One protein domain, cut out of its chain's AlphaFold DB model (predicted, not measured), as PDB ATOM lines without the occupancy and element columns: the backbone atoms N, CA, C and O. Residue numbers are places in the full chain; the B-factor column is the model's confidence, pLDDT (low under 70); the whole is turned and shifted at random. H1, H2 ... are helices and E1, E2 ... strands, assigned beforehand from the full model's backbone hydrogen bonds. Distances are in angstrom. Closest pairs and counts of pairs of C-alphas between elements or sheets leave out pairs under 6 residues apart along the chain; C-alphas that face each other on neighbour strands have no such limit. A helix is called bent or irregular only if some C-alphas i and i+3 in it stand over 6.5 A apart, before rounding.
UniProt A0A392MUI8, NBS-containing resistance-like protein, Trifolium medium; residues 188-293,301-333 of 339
ATOM      1  N   ASN A 188       8.607 -48.295  31.670       83.94
ATOM      2  CA  ASN A 188       8.494 -46.829  31.694       83.94
ATOM      3  C   ASN A 188       9.071 -46.167  30.428       83.94
ATOM      4  O   ASN A 188       8.465 -45.239  29.898       83.94
ATOM      5  N   ARG A 189      10.171 -46.708  29.883       88.12
ATOM      6  CA  ARG A 189      10.789 -46.242  28.628       88.12
ATOM      7  C   ARG A 189       9.867 -46.316  27.401       88.12
ATOM      8  O   ARG A 189      10.013 -45.518  26.486       88.12
ATOM      9  N   LEU A 190       8.901 -47.240  27.383       90.06
ATOM     10  CA  LEU A 190       7.964 -47.420  26.267       90.06
ATOM     11  C   LEU A 190       6.678 -46.606  26.424       90.06
ATOM     12  O   LEU A 190       5.981 -46.378  25.436       90.06
ATOM     13  N   LYS A 191       6.348 -46.155  27.642       86.62
ATOM     14  CA  LYS A 191       5.087 -45.448  27.914       86.62
ATOM     15  C   LYS A 191       4.975 -44.159  27.105       86.62
ATOM     16  O   LYS A 191       3.948 -43.948  26.466       86.62
ATOM     17  N   SER A 192       6.029 -43.342  27.059       85.94
ATOM     18  CA  SER A 192       6.039 -42.096  26.274       85.94
ATOM     19  C   SER A 192       5.963 -42.353  24.767       85.94
ATOM     20  O   SER A 192       5.190 -41.697  24.071       85.94
ATOM     21  N   CYS A 193       6.685 -43.361  24.264       90.50
ATOM     22  CA  CYS A 193       6.606 -43.791  22.867       90.50
ATOM     23  C   CYS A 193       5.189 -44.235  22.484       90.50
ATOM     24  O   CYS A 193       4.686 -43.851  21.428       90.50
ATOM     25  N   MET A 194       4.520 -44.982  23.370       89.38
ATOM     26  CA  MET A 194       3.133 -45.395  23.182       89.38
ATOM     27  C   MET A 194       2.179 -44.193  23.189       89.38
ATOM     28  O   MET A 194       1.336 -44.077  22.301       89.38
ATOM     29  N   LEU A 195       2.347 -43.266  24.145       85.75
ATOM     30  CA  LEU A 195       1.582 -42.014  24.231       85.75
ATOM     31  C   LEU A 195       1.706 -41.149  22.973       85.75
ATOM     32  O   LEU A 195       0.727 -40.541  22.533       85.75
ATOM     33  N   TYR A 196       2.878 -41.159  22.341       87.19
ATOM     34  CA  TYR A 196       3.133 -40.381  21.136       87.19
ATOM     35  C   TYR A 196       2.224 -40.761  19.965       87.19
ATOM     36  O   TYR A 196       1.894 -39.904  19.151       87.19
ATOM     37  N   PHE A 197       1.737 -42.005  19.887       87.25
ATOM     38  CA  PHE A 197       0.805 -42.397  18.825       87.25
ATOM     39  C   PHE A 197      -0.517 -41.618  18.857       87.25
ATOM     40  O   PHE A 197      -1.174 -41.493  17.826       87.25
ATOM     41  N   GLY A 198      -0.891 -41.040  20.004       82.75
ATOM     42  CA  GLY A 198      -2.125 -40.271  20.155       82.75
ATOM     43  C   GLY A 198      -2.200 -39.047  19.239       82.75
ATOM     44  O   GLY A 198      -3.307 -38.623  18.901       82.75
ATOM     45  N   ILE A 199      -1.047 -38.506  18.815       81.81
ATOM     46  CA  ILE A 199      -0.960 -37.316  17.952       81.81
ATOM     47  C   ILE A 199      -1.332 -37.599  16.499       81.81
ATOM     48  O   ILE A 199      -1.637 -36.665  15.758       81.81
ATOM     49  N   TYR A 200      -1.252 -38.858  16.071       82.69
ATOM     50  CA  TYR A 200      -1.586 -39.217  14.706       82.69
ATOM     51  C   TYR A 200      -3.106 -39.364  14.563       82.69
ATOM     52  O   TYR A 200      -3.808 -39.663  15.542       82.69
ATOM     53  N   PRO A 201      -3.641 -39.140  13.351       79.69
ATOM     54  CA  PRO A 201      -5.012 -39.510  13.047       79.69
ATOM     55  C   PRO A 201      -5.256 -41.001  13.290       79.69
ATOM     56  O   PRO A 201      -4.330 -41.813  13.267       79.69
ATOM     57  N   GLU A 202      -6.525 -41.333  13.498       74.19
ATOM     58  CA  GLU A 202      -7.008 -42.715  13.517       74.19
ATOM     59  C   GLU A 202      -6.623 -43.438  12.213       74.19
ATOM     60  O   GLU A 202      -6.542 -42.814  11.150       74.19
ATOM     61  N   ASP A 203      -6.240 -44.712  12.342       72.12
ATOM     62  CA  ASP A 203      -5.672 -45.576  11.293       72.12
ATOM     63  C   ASP A 203      -4.511 -45.009  10.441       72.12
ATOM     64  O   ASP A 203      -4.175 -45.524   9.366       72.12
ATOM     65  N   TYR A 204      -3.817 -43.969  10.915       84.44
ATOM     66  CA  TYR A 204      -2.707 -43.385  10.170       84.44
ATOM     67  C   TYR A 204      -1.504 -44.336  10.093       84.44
ATOM     68  O   TYR A 204      -0.904 -44.714  11.101       84.44
ATOM     69  N   THR A 205      -1.099 -44.680   8.868       87.62
ATOM     70  CA  THR A 205       0.128 -45.442   8.615       87.62
ATOM     71  C   THR A 205       1.359 -44.547   8.766       87.62
ATOM     72  O   THR A 205       1.573 -43.602   8.005       87.62
ATOM     73  N   ILE A 206       2.214 -44.887   9.724       89.75
ATOM     74  CA  ILE A 206       3.416 -44.142  10.084       89.75
ATOM     75  C   ILE A 206       4.637 -44.870   9.530       89.75
ATOM     76  O   ILE A 206       4.835 -46.063   9.749       89.75
ATOM     77  N   ASN A 207       5.496 -44.146   8.816       92.06
ATOM     78  CA  ASN A 207       6.784 -44.686   8.396       92.06
ATOM     79  C   ASN A 207       7.695 -44.902   9.615       92.06
ATOM     80  O   ASN A 207       7.896 -43.972  10.399       92.06
ATOM     81  N   ARG A 208       8.312 -46.086   9.722       91.12
ATOM     82  CA  ARG A 208       9.182 -46.441  10.852       91.12
ATOM     83  C   ARG A 208      10.293 -45.416  11.090       91.12
ATOM     84  O   ARG A 208      10.443 -44.938  12.205       91.12
ATOM     85  N   LYS A 209      11.052 -45.053  10.047       90.31
ATOM     86  CA  LYS A 209      12.199 -44.130  10.167       90.31
ATOM     87  C   LYS A 209      11.770 -42.735  10.615       90.31
ATOM     88  O   LYS A 209      12.526 -42.029  11.270       90.31
ATOM     89  N   ARG A 210      10.561 -42.316  10.229       92.56
ATOM     90  CA  ARG A 210       9.977 -41.057  10.697       92.56
ATOM     91  C   ARG A 210       9.641 -41.149  12.187       92.56
ATOM     92  O   ARG A 210      10.022 -40.251  12.929       92.56
ATOM     93  N   LEU A 211       8.978 -42.225  12.610       93.19
ATOM     94  CA  LEU A 211       8.594 -42.430  14.007       93.19
ATOM     95  C   LEU A 211       9.808 -42.472  14.943       93.19
ATOM     96  O   LEU A 211       9.819 -41.771  15.950       93.19
ATOM     97  N   THR A 212      10.849 -43.233  14.589       92.38
ATOM     98  CA  THR A 212      12.057 -43.360  15.421       92.38
ATOM     99  C   THR A 212      12.763 -42.019  15.602       92.38
ATOM    100  O   THR A 212      13.056 -41.631  16.730       92.38
ATOM    101  N   ARG A 213      12.927 -41.240  14.523       92.38
ATOM    102  CA  ARG A 213      13.483 -39.875  14.595       92.38
ATOM    103  C   ARG A 213      12.655 -38.947  15.476       92.38
ATOM    104  O   ARG A 213      13.224 -38.119  16.179       92.38
ATOM    105  N   GLN A 214      11.328 -39.068  15.436       91.81
ATOM    106  CA  GLN A 214      10.454 -38.282  16.303       91.81
ATOM    107  C   GLN A 214      10.662 -38.661  17.773       91.81
ATOM    108  O   GLN A 214      10.921 -37.779  18.580       91.81
ATOM    109  N   TRP A 215      10.661 -39.949  18.124       92.88
ATOM    110  CA  TRP A 215      10.934 -40.377  19.504       92.88
ATOM    111  C   TRP A 215      12.311 -39.948  20.014       92.88
ATOM    112  O   TRP A 215      12.437 -39.558  21.174       92.88
ATOM    113  N   MET A 216      13.330 -39.980  19.155       90.25
ATOM    114  CA  MET A 216      14.664 -39.479  19.486       90.25
ATOM    115  C   MET A 216      14.656 -37.969  19.736       90.25
ATOM    116  O   MET A 216      15.202 -37.516  20.739       90.25
ATOM    117  N   ALA A 217      14.007 -37.191  18.865       87.62
ATOM    118  CA  ALA A 217      13.919 -35.737  19.001       87.62
ATOM    119  C   ALA A 217      13.170 -35.310  20.275       87.62
ATOM    120  O   ALA A 217      13.571 -34.355  20.937       87.62
ATOM    121  N   GLU A 218      12.125 -36.049  20.656       82.69
ATOM    122  CA  GLU A 218      11.394 -35.832  21.911       82.69
ATOM    123  C   GLU A 218      12.194 -36.288  23.149       82.69
ATOM    124  O   GLU A 218      11.869 -35.931  24.282       82.69
ATOM    125  N   GLY A 219      13.276 -37.050  22.956       85.38
ATOM    126  CA  GLY A 219      14.097 -37.609  24.031       85.38
ATOM    127  C   GLY A 219      13.453 -38.788  24.755       85.38
ATOM    128  O   GLY A 219      13.746 -39.013  25.926       85.38
ATOM    129  N   PHE A 220      12.559 -39.526  24.095       88.62
ATOM    130  CA  PHE A 220      11.952 -40.735  24.668       88.62
ATOM    131  C   PHE A 220      12.888 -41.942  24.619       88.62
ATOM    132  O   PHE A 220      12.722 -42.894  25.380       88.62
ATOM    133  N   VAL A 221      13.870 -41.905  23.719       90.12
ATOM    134  CA  VAL A 221      14.892 -42.940  23.579       90.12
ATOM    135  C   VAL A 221      16.035 -42.601  24.527       90.12
ATOM    136  O   VAL A 221      16.676 -41.562  24.382       90.12
ATOM    137  N   ILE A 222      16.248 -43.467  25.514       84.94
ATOM    138  CA  ILE A 222      17.239 -43.288  26.576       84.94
ATOM    139  C   ILE A 222      18.253 -44.418  26.436       84.94
ATOM    140  O   ILE A 222      17.861 -45.583  26.402       84.94
ATOM    141  N   ILE A 223      19.531 -44.058  26.366       82.81
ATOM    142  CA  ILE A 223      20.668 -44.979  26.391       82.81
ATOM    143  C   ILE A 223      21.497 -44.707  27.639       82.81
ATOM    144  O   ILE A 223      21.602 -43.561  28.081       82.81
ATOM    145  N   ASN A 224      22.050 -45.768  28.217       80.81
ATOM    146  CA  ASN A 224      22.999 -45.648  29.318       80.81
ATOM    147  C   ASN A 224      24.370 -45.242  28.764       80.81
ATOM    148  O   ASN A 224      24.663 -45.499  27.601       80.81
ATOM    149  N   GLU A 225      25.230 -44.661  29.601       73.75
ATOM    150  CA  GLU A 225      26.576 -44.219  29.187       73.75
ATOM    151  C   GLU A 225      27.457 -45.368  28.657       73.75
ATOM    152  O   GLU A 225      28.346 -45.142  27.842       73.75
ATOM    153  N   GLU A 226      27.182 -46.602  29.084       78.38
ATOM    154  CA  GLU A 226      27.879 -47.819  28.644       78.38
ATOM    155  C   GLU A 226      27.287 -48.433  27.359       78.38
ATOM    156  O   GLU A 226      27.886 -49.335  26.771       78.38
ATOM    157  N   ASP A 227      26.113 -47.974  26.913       79.75
ATOM    158  CA  ASP A 227      25.451 -48.498  25.720       79.75
ATOM    159  C   ASP A 227      26.009 -47.815  24.463       79.75
ATOM    160  O   ASP A 227      25.729 -46.654  24.172       79.75
ATOM    161  N   ILE A 228      26.824 -48.557  23.715       84.50
ATOM    162  CA  ILE A 228      27.495 -48.086  22.494       84.50
ATOM    163  C   ILE A 228      26.593 -48.099  21.250       84.50
ATOM    164  O   ILE A 228      27.043 -47.723  20.163       84.50
ATOM    165  N   ARG A 229      25.341 -48.562  21.368       87.88
ATOM    166  CA  ARG A 229      24.424 -48.662  20.227       87.88
ATOM    167  C   ARG A 229      23.908 -47.286  19.797       87.88
ATOM    168  O   ARG A 229      23.687 -46.406  20.631       87.88
ATOM    169  N   PRO A 230      23.655 -47.083  18.493       89.75
ATOM    170  CA  PRO A 230      23.026 -45.860  18.019       89.75
ATOM    171  C   PRO A 230      21.594 -45.734  18.560       89.75
ATOM    172  O   PRO A 230      20.851 -46.715  18.645       89.75
ATOM    173  N   LEU A 231      21.173 -44.504  18.868       90.00
ATOM    174  CA  LEU A 231      19.817 -44.198  19.346       90.00
ATOM    175  C   LEU A 231      18.730 -44.731  18.401       90.00
ATOM    176  O   LEU A 231      17.661 -45.139  18.847       90.00
ATOM    177  N   GLU A 232      18.994 -44.749  17.096       91.69
ATOM    178  CA  GLU A 232      18.095 -45.305  16.092       91.69
ATOM    179  C   GLU A 232      17.817 -46.793  16.317       91.69
ATOM    180  O   GLU A 232      16.675 -47.221  16.160       91.69
ATOM    181  N   GLU A 233      18.832 -47.578  16.682       91.06
ATOM    182  CA  GLU A 233      18.688 -49.014  16.937       91.06
ATOM    183  C   GLU A 233      17.838 -49.251  18.184       91.06
ATOM    184  O   GLU A 233      16.870 -50.006  18.139       91.06
ATOM    185  N   VAL A 234      18.092 -48.493  19.251       92.62
ATOM    186  CA  VAL A 234      17.294 -48.552  20.484       92.62
ATOM    187  C   VAL A 234      15.843 -48.121  20.232       92.62
ATOM    188  O   VAL A 234      14.902 -48.738  20.729       92.62
ATOM    189  N   ALA A 235      15.620 -47.107  19.392       93.12
ATOM    190  CA  ALA A 235      14.276 -46.703  18.981       93.12
ATOM    191  C   ALA A 235      13.553 -47.797  18.169       93.12
ATOM    192  O   ALA A 235      12.341 -47.986  18.312       93.12
ATOM    193  N   GLU A 236      14.277 -48.512  17.302       92.19
ATOM    194  CA  GLU A 236      13.747 -49.646  16.536       92.19
ATOM    195  C   GLU A 236      13.392 -50.835  17.445       92.19
ATOM    196  O   GLU A 236      12.358 -51.477  17.233       92.19
ATOM    197  N   GLU A 237      14.179 -51.091  18.490       91.56
ATOM    198  CA  GLU A 237      13.871 -52.090  19.519       91.56
ATOM    199  C   GLU A 237      12.602 -51.730  20.288       91.56
ATOM    200  O   GLU A 237      11.717 -52.567  20.451       91.56
ATOM    201  N   TYR A 238      12.450 -50.459  20.672       94.06
ATOM    202  CA  TYR A 238      11.249 -49.989  21.366       94.06
ATOM    203  C   TYR A 238       9.991 -50.227  20.524       94.06
ATOM    204  O   TYR A 238       8.964 -50.676  21.039       94.06
ATOM    205  N   LEU A 239      10.065 -49.956  19.216       93.75
ATOM    206  CA  LEU A 239       8.966 -50.239  18.297       93.75
ATOM    207  C   LEU A 239       8.697 -51.745  18.191       93.75
ATOM    208  O   LEU A 239       7.540 -52.162  18.220       93.75
ATOM    209  N   THR A 240       9.752 -52.551  18.089       90.88
ATOM    210  CA  THR A 240       9.650 -54.014  18.016       90.88
ATOM    211  C   THR A 240       8.949 -54.582  19.247       90.88
ATOM    212  O   THR A 240       8.037 -55.392  19.107       90.88
ATOM    213  N   GLU A 241       9.281 -54.099  20.444       91.75
ATOM    214  CA  GLU A 241       8.621 -54.515  21.685       91.75
ATOM    215  C   GLU A 241       7.139 -54.121  21.729       91.75
ATOM    216  O   GLU A 241       6.294 -54.906  22.165       91.75
ATOM    217  N   LEU A 242       6.785 -52.923  21.253       92.88
ATOM    218  CA  LEU A 242       5.382 -52.499  21.168       92.88
ATOM    219  C   LEU A 242       4.574 -53.357  20.177       92.88
ATOM    220  O   LEU A 242       3.389 -53.614  20.413       92.88
ATOM    221  N   ILE A 243       5.211 -53.834  19.104       90.25
ATOM    222  CA  ILE A 243       4.618 -54.771  18.137       90.25
ATOM    223  C   ILE A 243       4.488 -56.174  18.734       90.25
ATOM    224  O   ILE A 243       3.450 -56.819  18.588       90.25
ATOM    225  N   GLN A 244       5.508 -56.655  19.448       87.19
ATOM    226  CA  GLN A 244       5.457 -57.940  20.153       87.19
ATOM    227  C   GLN A 244       4.306 -57.976  21.164       87.19
ATOM    228  O   GLN A 244       3.594 -58.975  21.244       87.19
ATOM    229  N   ARG A 245       4.057 -56.845  21.834       89.25
ATOM    230  CA  ARG A 245       2.926 -56.636  22.749       89.25
ATOM    231  C   ARG A 245       1.574 -56.433  22.063       89.25
ATOM    232  O   ARG A 245       0.577 -56.211  22.746       89.25
ATOM    233  N   SER A 246       1.533 -56.469  20.733       87.12
ATOM    234  CA  SER A 246       0.342 -56.231  19.910       87.12
ATOM    235  C   SER A 246      -0.368 -54.895  20.184       87.12
ATOM    236  O   SER A 246      -1.574 -54.769  19.970       87.12
ATOM    237  N   LEU A 247       0.368 -53.883  20.657       87.38
ATOM    238  CA  LEU A 247      -0.147 -52.517  20.814       87.38
ATOM    239  C   LEU A 247       0.037 -51.689  19.536       87.38
ATOM    240  O   LEU A 247      -0.676 -50.707  19.328       87.38
ATOM    241  N   VAL A 248       0.980 -52.103  18.685       89.31
ATOM    242  CA  VAL A 248       1.289 -51.507  17.385       89.31
ATOM    243  C   VAL A 248       1.232 -52.597  16.316       89.31
ATOM    244  O   VAL A 248       1.808 -53.668  16.481       89.31
ATOM    245  N   ASN A 249       0.562 -52.309  15.204       86.25
ATOM    246  CA  ASN A 249       0.418 -53.213  14.069       86.25
ATOM    247  C   ASN A 249       1.397 -52.845  12.951       86.25
ATOM    248  O   ASN A 249       1.615 -51.667  12.655       86.25
ATOM    249  N   VAL A 250       1.942 -53.856  12.279       84.81
ATOM    250  CA  VAL A 250       2.762 -53.688  11.073       84.81
ATOM    251  C   VAL A 250       1.846 -53.510   9.866       84.81
ATOM    252  O   VAL A 250       0.933 -54.302   9.663       84.81
ATOM    253  N   SER A 251       2.069 -52.461   9.070       78.31
ATOM    254  CA  SER A 251       1.287 -52.211   7.845       78.31
ATOM    255  C   SER A 251       2.012 -52.677   6.586       78.31
ATOM    256  O   SER A 251       1.367 -53.107   5.637       78.31
ATOM    257  N   THR A 252       3.342 -52.560   6.551       74.88
ATOM    258  CA  THR A 252       4.164 -53.091   5.458       74.88
ATOM    259  C   THR A 252       5.499 -53.579   5.991       74.88
ATOM    260  O   THR A 252       6.134 -52.894   6.800       74.88
ATOM    261  N   ASP A 253       5.937 -54.724   5.482       72.06
ATOM    262  CA  ASP A 253       7.300 -55.206   5.660       72.06
ATOM    263  C   ASP A 253       8.228 -54.545   4.635       72.06
ATOM    264  O   ASP A 253       7.855 -54.230   3.498       72.06
ATOM    265  N   GLY A 254       9.444 -54.256   5.071       60.78
ATOM    266  CA  GLY A 254      10.546 -53.845   4.222       60.78
ATOM    267  C   GLY A 254      11.140 -55.046   3.501       60.78
ATOM    268  O   GLY A 254      11.027 -56.188   3.938       60.78
ATOM    269  N   PHE A 255      11.824 -54.781   2.389       60.12
ATOM    270  CA  PHE A 255      12.569 -55.812   1.658       60.12
ATOM    271  C   PHE A 255      13.704 -56.436   2.491       60.12
ATOM    272  O   PHE A 255      14.207 -57.495   2.143       60.12
ATOM    273  N   ASP A 256      14.095 -55.782   3.586       62.94
ATOM    274  CA  ASP A 256      15.082 -56.221   4.573       62.94
ATOM    275  C   ASP A 256      14.481 -57.083   5.701       62.94
ATOM    276  O   ASP A 256      15.178 -57.401   6.662       62.94
ATOM    277  N   GLY A 257      13.189 -57.430   5.625       66.50
ATOM    278  CA  GLY A 257      12.478 -58.158   6.681       66.50
ATOM    279  C   GLY A 257      12.184 -57.316   7.928       66.50
ATOM    280  O   GLY A 257      11.657 -57.839   8.908       66.50
ATOM    281  N   LYS A 258      12.506 -56.013   7.913       73.25
ATOM    282  CA  LYS A 258      12.184 -55.081   8.998       73.25
ATOM    283  C   LYS A 258      10.867 -54.368   8.722       73.25
ATOM    284  O   LYS A 258      10.456 -54.182   7.584       73.25
ATOM    285  N   VAL A 259      10.230 -53.867   9.773       80.75
ATOM    286  CA  VAL A 259       8.999 -53.074   9.659       80.75
ATOM    287  C   VAL A 259       9.253 -51.812   8.827       80.75
ATOM    288  O   VAL A 259      10.071 -50.967   9.190       80.75
ATOM    289  N   LYS A 260       8.529 -51.625   7.722       86.06
ATOM    290  CA  LYS A 260       8.623 -50.404   6.906       86.06
ATOM    291  C   LYS A 260       7.665 -49.328   7.406       86.06
ATOM    292  O   LYS A 260       8.026 -48.146   7.484       86.06
ATOM    293  N   SER A 261       6.453 -49.728   7.770       88.62
ATOM    294  CA  SER A 261       5.447 -48.844   8.349       88.62
ATOM    295  C   SER A 261       4.586 -49.560   9.377       88.62
ATOM    296  O   SER A 261       4.368 -50.768   9.279       88.62
ATOM    297  N   CYS A 262       4.067 -48.799  10.332       90.19
ATOM    298  CA  CYS A 262       3.210 -49.292  11.399       90.19
ATOM    299  C   CYS A 262       2.002 -48.378  11.617       90.19
ATOM    300  O   CYS A 262       2.006 -47.220  11.203       90.19
ATOM    301  N   HIS A 263       0.986 -48.876  12.309       88.44
ATOM    302  CA  HIS A 263      -0.147 -48.083  12.777       88.44
ATOM    303  C   HIS A 263      -0.638 -48.612  14.128       88.44
ATOM    304  O   HIS A 263      -0.282 -49.714  14.542       88.44
ATOM    305  N   VAL A 264      -1.455 -47.827  14.820       85.88
ATOM    306  CA  VAL A 264      -2.132 -48.247  16.050       85.88
ATOM    307  C   VAL A 264      -3.623 -48.307  15.754       85.88
ATOM    308  O   VAL A 264      -4.150 -47.417  15.097       85.88
ATOM    309  N   HIS A 265      -4.290 -49.362  16.216       81.75
ATOM    310  CA  HIS A 265      -5.733 -49.516  16.044       81.75
ATOM    311  C   HIS A 265      -6.485 -48.409  16.805       81.75
ATOM    312  O   HIS A 265      -6.112 -48.084  17.934       81.75
ATOM    313  N   ASP A 266      -7.584 -47.884  16.262       74.00
ATOM    314  CA  ASP A 266      -8.329 -46.754  16.847       74.00
ATOM    315  C   ASP A 266      -8.693 -46.927  18.323       74.00
ATOM    316  O   ASP A 266      -8.527 -46.015  19.128       74.00
ATOM    317  N   GLY A 267      -9.166 -48.117  18.706       69.62
ATOM    318  CA  GLY A 267      -9.457 -48.450  20.106       69.62
ATOM    319  C   GLY A 267      -8.263 -48.229  21.046       69.62
ATOM    320  O   GLY A 267      -8.442 -47.768  22.175       69.62
ATOM    321  N   THR A 268      -7.049 -48.486  20.562       73.69
ATOM    322  CA  THR A 268      -5.794 -48.255  21.280       73.69
ATOM    323  C   THR A 268      -5.403 -46.774  21.235       73.69
ATOM    324  O   THR A 268      -5.077 -46.216  22.279       73.69
ATOM    325  N   VAL A 269      -5.548 -46.090  20.088       68.38
ATOM    326  CA  VAL A 269      -5.343 -44.627  19.971       68.38
ATOM    327  C   VAL A 269      -6.242 -43.860  20.946       68.38
ATOM    328  O   VAL A 269      -5.787 -42.953  21.644       68.38
ATOM    329  N   GLY A 270      -7.514 -44.246  21.055       64.12
ATOM    330  CA  GLY A 270      -8.471 -43.631  21.973       64.12
ATOM    331  C   GLY A 270      -8.080 -43.784  23.445       64.12
ATOM    332  O   GLY A 270      -8.467 -42.968  24.280       64.12
ATOM    333  N   ILE A 271      -7.294 -44.801  23.791       68.75
ATOM    334  CA  ILE A 271      -6.778 -45.003  25.149       68.75
ATOM    335  C   ILE A 271      -5.510 -44.200  25.368       68.75
ATOM    336  O   ILE A 271      -5.401 -43.516  26.379       68.75
ATOM    337  N   THR A 272      -4.618 -44.173  24.384       66.88
ATOM    338  CA  THR A 272      -3.456 -43.285  24.354       66.88
ATOM    339  C   THR A 272      -3.852 -41.819  24.579       66.88
ATOM    340  O   THR A 272      -3.264 -41.118  25.407       66.88
ATOM    341  N   ARG A 273      -4.915 -41.363  23.902       66.94
ATOM    342  CA  ARG A 273      -5.479 -40.019  24.091       66.94
ATOM    343  C   ARG A 273      -6.103 -39.846  25.479       66.94
ATOM    344  O   ARG A 273      -5.859 -38.827  26.115       66.94
ATOM    345  N   ARG A 274      -6.845 -40.840  25.988       63.50
ATOM    346  CA  ARG A 274      -7.430 -40.802  27.345       63.50
ATOM    347  C   ARG A 274      -6.377 -40.741  28.450       63.50
ATOM    348  O   ARG A 274      -6.516 -39.925  29.351       63.50
ATOM    349  N   PHE A 275      -5.304 -41.524  28.370       61.78
ATOM    350  CA  PHE A 275      -4.207 -41.454  29.341       61.78
ATOM    351  C   PHE A 275      -3.485 -40.109  29.301       61.78
ATOM    352  O   PHE A 275      -3.165 -39.556  30.348       61.78
ATOM    353  N   SER A 276      -3.313 -39.536  28.109       56.44
ATOM    354  CA  SER A 276      -2.763 -38.182  27.971       56.44
ATOM    355  C   SER A 276      -3.651 -37.120  28.639       56.44
ATOM    356  O   SER A 276      -3.142 -36.125  29.145       56.44
ATOM    357  N   ILE A 277      -4.971 -37.338  28.679       51.16
ATOM    358  CA  ILE A 277      -5.919 -36.486  29.410       51.16
ATOM    359  C   ILE A 277      -5.872 -36.769  30.921       51.16
ATOM    360  O   ILE A 277      -5.906 -35.825  31.695       51.16
ATOM    361  N   ALA A 278      -5.737 -38.020  31.367       47.25
ATOM    362  CA  ALA A 278      -5.680 -38.355  32.796       47.25
ATOM    363  C   ALA A 278      -4.446 -37.761  33.503       47.25
ATOM    364  O   ALA A 278      -4.559 -37.285  34.628       47.25
ATOM    365  N   VAL A 279      -3.298 -37.679  32.815       49.44
ATOM    366  CA  VAL A 279      -2.110 -36.934  33.295       49.44
ATOM    367  C   VAL A 279      -2.433 -35.452  33.567       49.44
ATOM    368  O   VAL A 279      -1.767 -34.811  34.373       49.44
ATOM    369  N   ARG A 280      -3.479 -34.902  32.930       45.88
ATOM    370  CA  ARG A 280      -3.980 -33.533  33.142       45.88
ATOM    371  C   ARG A 280      -4.873 -33.401  34.378       45.88
ATOM    372  O   ARG A 280      -4.896 -32.336  34.978       45.88
ATOM    373  N   GLU A 281      -5.664 -34.411  34.729       37.41
ATOM    374  CA  GLU A 281      -6.613 -34.311  35.855       37.41
ATOM    375  C   GLU A 281      -5.949 -34.474  37.222       37.41
ATOM    376  O   GLU A 281      -6.547 -34.122  38.238       37.41
ATOM    377  N   ASP A 282      -4.697 -34.929  37.253       44.34
ATOM    378  CA  ASP A 282      -3.862 -34.797  38.436       44.34
ATOM    379  C   ASP A 282      -3.650 -33.298  38.734       44.34
ATOM    380  O   ASP A 282      -2.893 -32.589  38.057       44.34
ATOM    381  N   GLU A 283      -4.390 -32.784  39.724       41.97
ATOM    382  CA  GLU A 283      -4.374 -31.371  40.121       41.97
ATOM    383  C   GLU A 283      -2.962 -30.866  40.429       41.97
ATOM    384  O   GLU A 283      -2.704 -29.666  40.305       41.97
ATOM    385  N   GLN A 284      -2.053 -31.757  40.826       45.94
ATOM    386  CA  GLN A 284      -0.679 -31.417  41.163       45.94
ATOM    387  C   GLN A 284       0.124 -31.070  39.900       45.94
ATOM    388  O   GLN A 284       0.736 -30.004  39.836       45.94
ATOM    389  N   VAL A 285      -0.019 -31.863  38.831       47.72
ATOM    390  CA  VAL A 285       0.596 -31.609  37.512       47.72
ATOM    391  C   VAL A 285       0.036 -30.330  36.873       47.72
ATOM    392  O   VAL A 285       0.784 -29.531  36.307       47.72
ATOM    393  N   THR A 286      -1.271 -30.078  37.003       47.28
ATOM    394  CA  THR A 286      -1.907 -28.860  36.462       47.28
ATOM    395  C   THR A 286      -1.513 -27.592  37.224       47.28
ATOM    396  O   THR A 286      -1.316 -26.534  36.611       47.28
ATOM    397  N   LYS A 287      -1.350 -27.677  38.552       49.47
ATOM    398  CA  LYS A 287      -0.821 -26.573  39.366       49.47
ATOM    399  C   LYS A 287       0.644 -26.289  39.013       49.47
ATOM    400  O   LYS A 287       0.976 -25.125  38.814       49.47
ATOM    401  N   ASP A 288       1.476 -27.305  38.798       51.56
ATOM    402  CA  ASP A 288       2.885 -27.123  38.408       51.56
ATOM    403  C   ASP A 288       3.056 -26.522  36.998       51.56
ATOM    404  O   ASP A 288       3.905 -25.650  36.780       51.56
ATOM    405  N   LEU A 289       2.196 -26.903  36.044       52.09
ATOM    406  CA  LEU A 289       2.149 -26.327  34.690       52.09
ATOM    407  C   LEU A 289       1.770 -24.831  34.691       52.09
ATOM    408  O   LEU A 289       2.257 -24.044  33.869       52.09
ATOM    409  N   THR A 290       0.895 -24.419  35.612       51.47
ATOM    410  CA  THR A 290       0.350 -23.052  35.661       51.47
ATOM    411  C   THR A 290       1.147 -22.113  36.577       51.47
ATOM    412  O   THR A 290       1.397 -20.977  36.167       51.47
ATOM    413  N   ASN A 291       1.652 -22.574  37.730       49.44
ATOM    414  CA  ASN A 291       2.277 -21.730  38.769       49.44
ATOM    415  C   ASN A 291       3.802 -21.552  38.705       49.44
ATOM    416  O   ASN A 291       4.373 -20.838  39.529       49.44
ATOM    417  N   THR A 292       4.502 -22.142  37.747       46.69
ATOM    418  CA  THR A 292       5.963 -22.020  37.706       46.69
ATOM    419  C   THR A 292       6.418 -20.709  37.049       46.69
ATOM    420  O   THR A 292       6.389 -20.557  35.826       46.69
ATOM    421  N   ASN A 293       6.870 -19.771  37.893       45.78
ATOM    422  CA  ASN A 293       7.856 -18.714  37.602       45.78
ATOM    423  C   ASN A 293       9.295 -19.286  37.559       45.78
ATOM    424  O   ASN A 293      10.270 -18.568  37.771       45.78
ATOM    425  N   ALA A 301       7.313 -31.742  25.804       62.94
ATOM    426  CA  ALA A 301       6.088 -31.692  25.006       62.94
ATOM    427  C   ALA A 301       4.824 -31.788  25.876       62.94
ATOM    428  O   ALA A 301       4.819 -32.455  26.911       62.94
ATOM    429  N   ILE A 302       3.739 -31.148  25.426       66.19
ATOM    430  CA  ILE A 302       2.389 -31.267  25.998       66.19
ATOM    431  C   ILE A 302       1.434 -31.630  24.860       66.19
ATOM    432  O   ILE A 302       1.283 -30.866  23.905       66.19
ATOM    433  N   PHE A 303       0.768 -32.779  24.974       65.00
ATOM    434  CA  PHE A 303      -0.223 -33.228  23.997       65.00
ATOM    435  C   PHE A 303      -1.629 -32.928  24.498       65.00
ATOM    436  O   PHE A 303      -2.032 -33.369  25.573       65.00
ATOM    437  N   ILE A 304      -2.380 -32.164  23.708       62.88
ATOM    438  CA  ILE A 304      -3.727 -31.726  24.062       62.88
ATOM    439  C   ILE A 304      -4.715 -32.313  23.063       62.88
ATOM    440  O   ILE A 304      -4.714 -31.951  21.886       62.88
ATOM    441  N   PHE A 305      -5.591 -33.180  23.559       60.84
ATOM    442  CA  PHE A 305      -6.698 -33.760  22.804       60.84
ATOM    443  C   PHE A 305      -8.015 -33.090  23.226       60.84
ATOM    444  O   PHE A 305      -8.144 -32.656  24.368       60.84
ATOM    445  N   ASN A 306      -8.978 -32.972  22.305       60.09
ATOM    446  CA  ASN A 306     -10.307 -32.384  22.550       60.09
ATOM    447  C   ASN A 306     -10.291 -30.940  23.089       60.09
ATOM    448  O   ASN A 306     -10.813 -30.636  24.158       60.09
ATOM    449  N   LYS A 307      -9.755 -30.002  22.292       56.44
ATOM    450  CA  LYS A 307      -9.674 -28.563  22.624       56.44
ATOM    451  C   LYS A 307     -11.001 -27.940  23.106       56.44
ATOM    452  O   LYS A 307     -10.969 -26.966  23.850       56.44
ATOM    453  N   GLY A 308     -12.148 -28.478  22.682       57.12
ATOM    454  CA  GLY A 308     -13.480 -27.985  23.060       57.12
ATOM    455  C   GLY A 308     -13.851 -28.187  24.534       57.12
ATOM    456  O   GLY A 308     -14.709 -27.469  25.032       57.12
ATOM    457  N   GLU A 309     -13.183 -29.102  25.240       55.81
ATOM    458  CA  GLU A 309     -13.425 -29.391  26.664       55.81
ATOM    459  C   GLU A 309     -12.501 -28.587  27.598       55.81
ATOM    460  O   GLU A 309     -12.503 -28.776  28.814       55.81
ATOM    461  N   LEU A 310     -11.676 -27.692  27.043       59.22
ATOM    462  CA  LEU A 310     -10.699 -26.909  27.796       59.22
ATOM    463  C   LEU A 310     -11.192 -25.501  28.094       59.22
ATOM    464  O   LEU A 310     -11.733 -24.804  27.232       59.22
ATOM    465  N   SER A 311     -10.914 -25.032  29.312       64.50
ATOM    466  CA  SER A 311     -11.172 -23.641  29.666       64.50
ATOM    467  C   SER A 311     -10.269 -22.708  28.848       64.50
ATOM    468  O   SER A 311      -9.077 -22.961  28.638       64.50
ATOM    469  N   LYS A 312     -10.831 -21.579  28.397       66.62
ATOM    470  CA  LYS A 312     -10.072 -20.554  27.658       66.62
ATOM    471  C   LYS A 312      -8.878 -20.028  28.462       66.62
ATOM    472  O   LYS A 312      -7.832 -19.764  27.880       66.62
ATOM    473  N   GLY A 313      -9.016 -19.920  29.787       67.50
ATOM    474  CA  GLY A 313      -7.941 -19.475  30.678       67.50
ATOM    475  C   GLY A 313      -6.723 -20.400  30.647       67.50
ATOM    476  O   GLY A 313      -5.599 -19.924  30.509       67.50
ATOM    477  N   PHE A 314      -6.943 -21.718  30.671       66.00
ATOM    478  CA  PHE A 314      -5.866 -22.706  30.583       66.00
ATOM    479  C   PHE A 314      -5.152 -22.663  29.228       66.00
ATOM    480  O   PHE A 314      -3.924 -22.609  29.166       66.00
ATOM    481  N   MET A 315      -5.920 -22.606  28.133       68.12
ATOM    482  CA  MET A 315      -5.350 -22.506  26.787       68.12
ATOM    483  C   MET A 315      -4.518 -21.235  26.611       68.12
ATOM    484  O   MET A 315      -3.445 -21.292  26.014       68.12
ATOM    485  N   ASN A 316      -4.965 -20.103  27.157       68.69
ATOM    486  CA  ASN A 316      -4.211 -18.853  27.100       68.69
ATOM    487  C   ASN A 316      -2.908 -18.933  27.912       68.69
ATOM    488  O   ASN A 316      -1.870 -18.493  27.421       68.69
ATOM    489  N   GLY A 317      -2.934 -19.549  29.100       69.62
ATOM    490  CA  GLY A 317      -1.733 -19.763  29.914       69.62
ATOM    491  C   GLY A 317      -0.687 -20.639  29.217       69.62
ATOM    492  O   GLY A 317       0.494 -20.297  29.197       69.62
ATOM    493  N   LEU A 318      -1.118 -21.726  28.569       66.44
ATOM    494  CA  LEU A 318      -0.221 -22.584  27.791       66.44
ATOM    495  C   LEU A 318       0.327 -21.890  26.544       66.44
ATOM    496  O   LEU A 318       1.518 -21.994  26.274       66.44
ATOM    497  N   SER A 319      -0.513 -21.155  25.811       66.44
ATOM    498  CA  SER A 319      -0.096 -20.433  24.596       66.44
ATOM    499  C   SER A 319       0.956 -19.358  24.881       66.44
ATOM    500  O   SER A 319       1.736 -19.015  23.998       66.44
ATOM    501  N   ALA A 320       0.968 -18.815  26.103       70.25
ATOM    502  CA  ALA A 320       1.950 -17.825  26.535       70.25
ATOM    503  C   ALA A 320       3.319 -18.447  26.862       70.25
ATOM    504  O   ALA A 320       4.340 -17.791  26.681       70.25
ATOM    505  N   LYS A 321       3.346 -19.702  27.339       67.44
ATOM    506  CA  LYS A 321       4.574 -20.397  27.769       67.44
ATOM    507  C   LYS A 321       5.146 -21.345  26.712       67.44
ATOM    508  O   LYS A 321       6.351 -21.571  26.678       67.44
ATOM    509  N   PHE A 322       4.296 -21.897  25.852       65.56
ATOM    510  CA  PHE A 322       4.662 -22.918  24.879       65.56
ATOM    511  C   PHE A 322       4.283 -22.475  23.472       65.56
ATOM    512  O   PHE A 322       3.191 -21.961  23.223       65.56
ATOM    513  N   LYS A 323       5.175 -22.735  22.513       63.84
ATOM    514  CA  LYS A 323       4.858 -22.532  21.104       63.84
ATOM    515  C   LYS A 323       3.844 -23.589  20.683       63.84
ATOM    516  O   LYS A 323       4.154 -24.778  20.671       63.84
ATOM    517  N   LEU A 324       2.640 -23.155  20.314       58.66
ATOM    518  CA  LEU A 324       1.638 -24.052  19.756       58.66
ATOM    519  C   LEU A 324       2.133 -24.570  18.402       58.66
ATOM    520  O   LEU A 324       2.057 -23.882  17.384       58.66
ATOM    521  N   LEU A 325       2.630 -25.801  18.391       54.16
ATOM    522  CA  LEU A 325       2.842 -26.547  17.164       54.16
ATOM    523  C   LEU A 325       1.509 -27.199  16.807       54.16
ATOM    524  O   LEU A 325       1.065 -28.137  17.468       54.16
ATOM    525  N   LYS A 326       0.846 -26.686  15.765       51.44
ATOM    526  CA  LYS A 326      -0.225 -27.442  15.112       51.44
ATOM    527  C   LYS A 326       0.452 -28.697  14.570       51.44
ATOM    528  O   LYS A 326       1.250 -28.592  13.638       51.44
ATOM    529  N   VAL A 327       0.220 -29.843  15.217       47.91
ATOM    530  CA  VAL A 327       0.728 -31.130  14.735       47.91
ATOM    531  C   VAL A 327       0.299 -31.227  13.279       47.91
ATOM    532  O   VAL A 327      -0.885 -31.083  12.975       47.91
ATOM    533  N   LEU A 328       1.320 -31.324  12.423       42.53
ATOM    534  CA  LEU A 328       1.276 -31.423  10.970       42.53
ATOM    535  C   LEU A 328      -0.056 -32.019  10.520       42.53
ATOM    536  O   LEU A 328      -0.348 -33.149  10.904       42.53
ATOM    537  N   GLU A 329      -0.825 -31.300   9.695       39.47
ATOM    538  CA  GLU A 329      -1.788 -31.976   8.823       39.47
ATOM    539  C   GLU A 329      -0.957 -33.013   8.068       39.47
ATOM    540  O   GLU A 329      -0.048 -32.623   7.326       39.47
ATOM    541  N   PRO A 330      -1.118 -34.318   8.351       41.84
ATOM    542  CA  PRO A 330      -0.305 -35.296   7.671       41.84
ATOM    543  C   PRO A 330      -0.657 -35.164   6.198       41.84
ATOM    544  O   PRO A 330      -1.821 -35.333   5.835       41.84
ATOM    545  N   GLU A 331       0.327 -34.793   5.370       35.94
ATOM    546  CA  GLU A 331       0.099 -34.674   3.933       35.94
ATOM    547  C   GLU A 331      -0.611 -35.945   3.445       35.94
ATOM    548  O   GLU A 331      -0.205 -37.053   3.831       35.94
ATOM    549  N   PRO A 332      -1.669 -35.819   2.625       34.31
ATOM    550  CA  PRO A 332      -2.320 -36.980   2.057       34.31
ATOM    551  C   PRO A 332      -1.266 -37.804   1.324       34.31
ATOM    552  O   PRO A 332      -0.483 -37.275   0.534       34.31
ATOM    553  N   TYR A 333      -1.253 -39.097   1.636       35.06
ATOM    554  CA  TYR A 333      -0.383 -40.131   1.094       35.06
ATOM    555  C   TYR A 333      -0.039 -39.881  -0.387       35.06
ATOM    556  O   TYR A 333      -0.808 -40.224  -1.288       35.06
TER     557      TYR A 333
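Overview. This is residues 188 to 293 and 301 to 333 of the 339 residues of the protein "NBS-containing resistance-like protein" of Trifolium medium (UniProt A0A392MUI8). A small head, made of the hairpin E1 and E2 and three helices crossing at large angles, H1, H2 and H3, has H4 leading away from it as an arm to a loose far end with H5 and H6. From H6 the last stretch, residues 322 to 333, folds back toward the head, and residues 224 to 230 stick out. The 139 printed residues hold six named helices and two named strands, in the order H1 H2 H3 E1 E2 H4 H5 H6; the sheet, E1 - E2, is antiparallel and the class is mostly helix. The whole is compact, with a radius of gyration of the C-alphas of 16.6 A, and spans 51 by 39 by 25 A.

Along the chain. E1 is residues 249 to 253 and E2 residues 259 to 263. H3, residues 231 to 244, is 19.9 A long, and H2, residues 208 to 218, is 15.5 A. H1, residues 188 to 199, begins with C-alpha 188 at (8.494, -46.829, 31.694) and is 19.2 A long; it is irregular, but only just, with C-alphas 189 and 192 6.7 A apart. H4, residues 266 to 281, is the longest helix at 22.8 A. H5 is residues 283 to 291, and H6, residues 312 to 321, ends with C-alpha 321 at (4.574, -20.397, 27.769).

Arrangement. In the hairpin E1 and E2, N 249 and O 263 are 2.8 A apart and N 251 and O 261 2.9 A, within hydrogen-bond range. Residues 206 to 207 pair antiparallel with 261 to 262 of E2. H3 and E2 are near each other. The closest C-alphas of H2 and E2, Arg 208 and Ser 261, are 5.1 A apart. H2 and H3 touch at Thr 212 and Ala 235, closest C-alphas 5.4 A, at a steep tilt of 65 degrees, opposite ways. H1, with residues 190 to 194 alone, touches H3 about perpendicular at 81 degrees, closest C-alphas Leu 190 and Tyr 238, 6.4 A. With residues 194 to 198 alone it touches H4, closest C-alphas Gly 198 and Arg 273, 5.2 A. H5 and H6 are close but not clearly touching, closest C-alphas Thr 290 and Gly 317, 6.9 A; H4 and H6 are apart. H2, H3, H5 and H6 have every O i to N i+4 pair within hydrogen-bond range, H4 10 of 12, and H1 3 of 8 beside 8 of 9 O i to N i+3 pairs.

Size, cuts and confidence. The C-alphas farthest apart, of Phe 255 and Asn 293, are 51.9 A apart. Residues 294 to 300 are not printed, and C-alphas 293 and 301 are 18.2 A apart across this cut. The link from H2 to H3 is long. Mean pLDDT of the printed part is 72.8; 62 residues are under 70, among them 269 to 293 and 301 to 319.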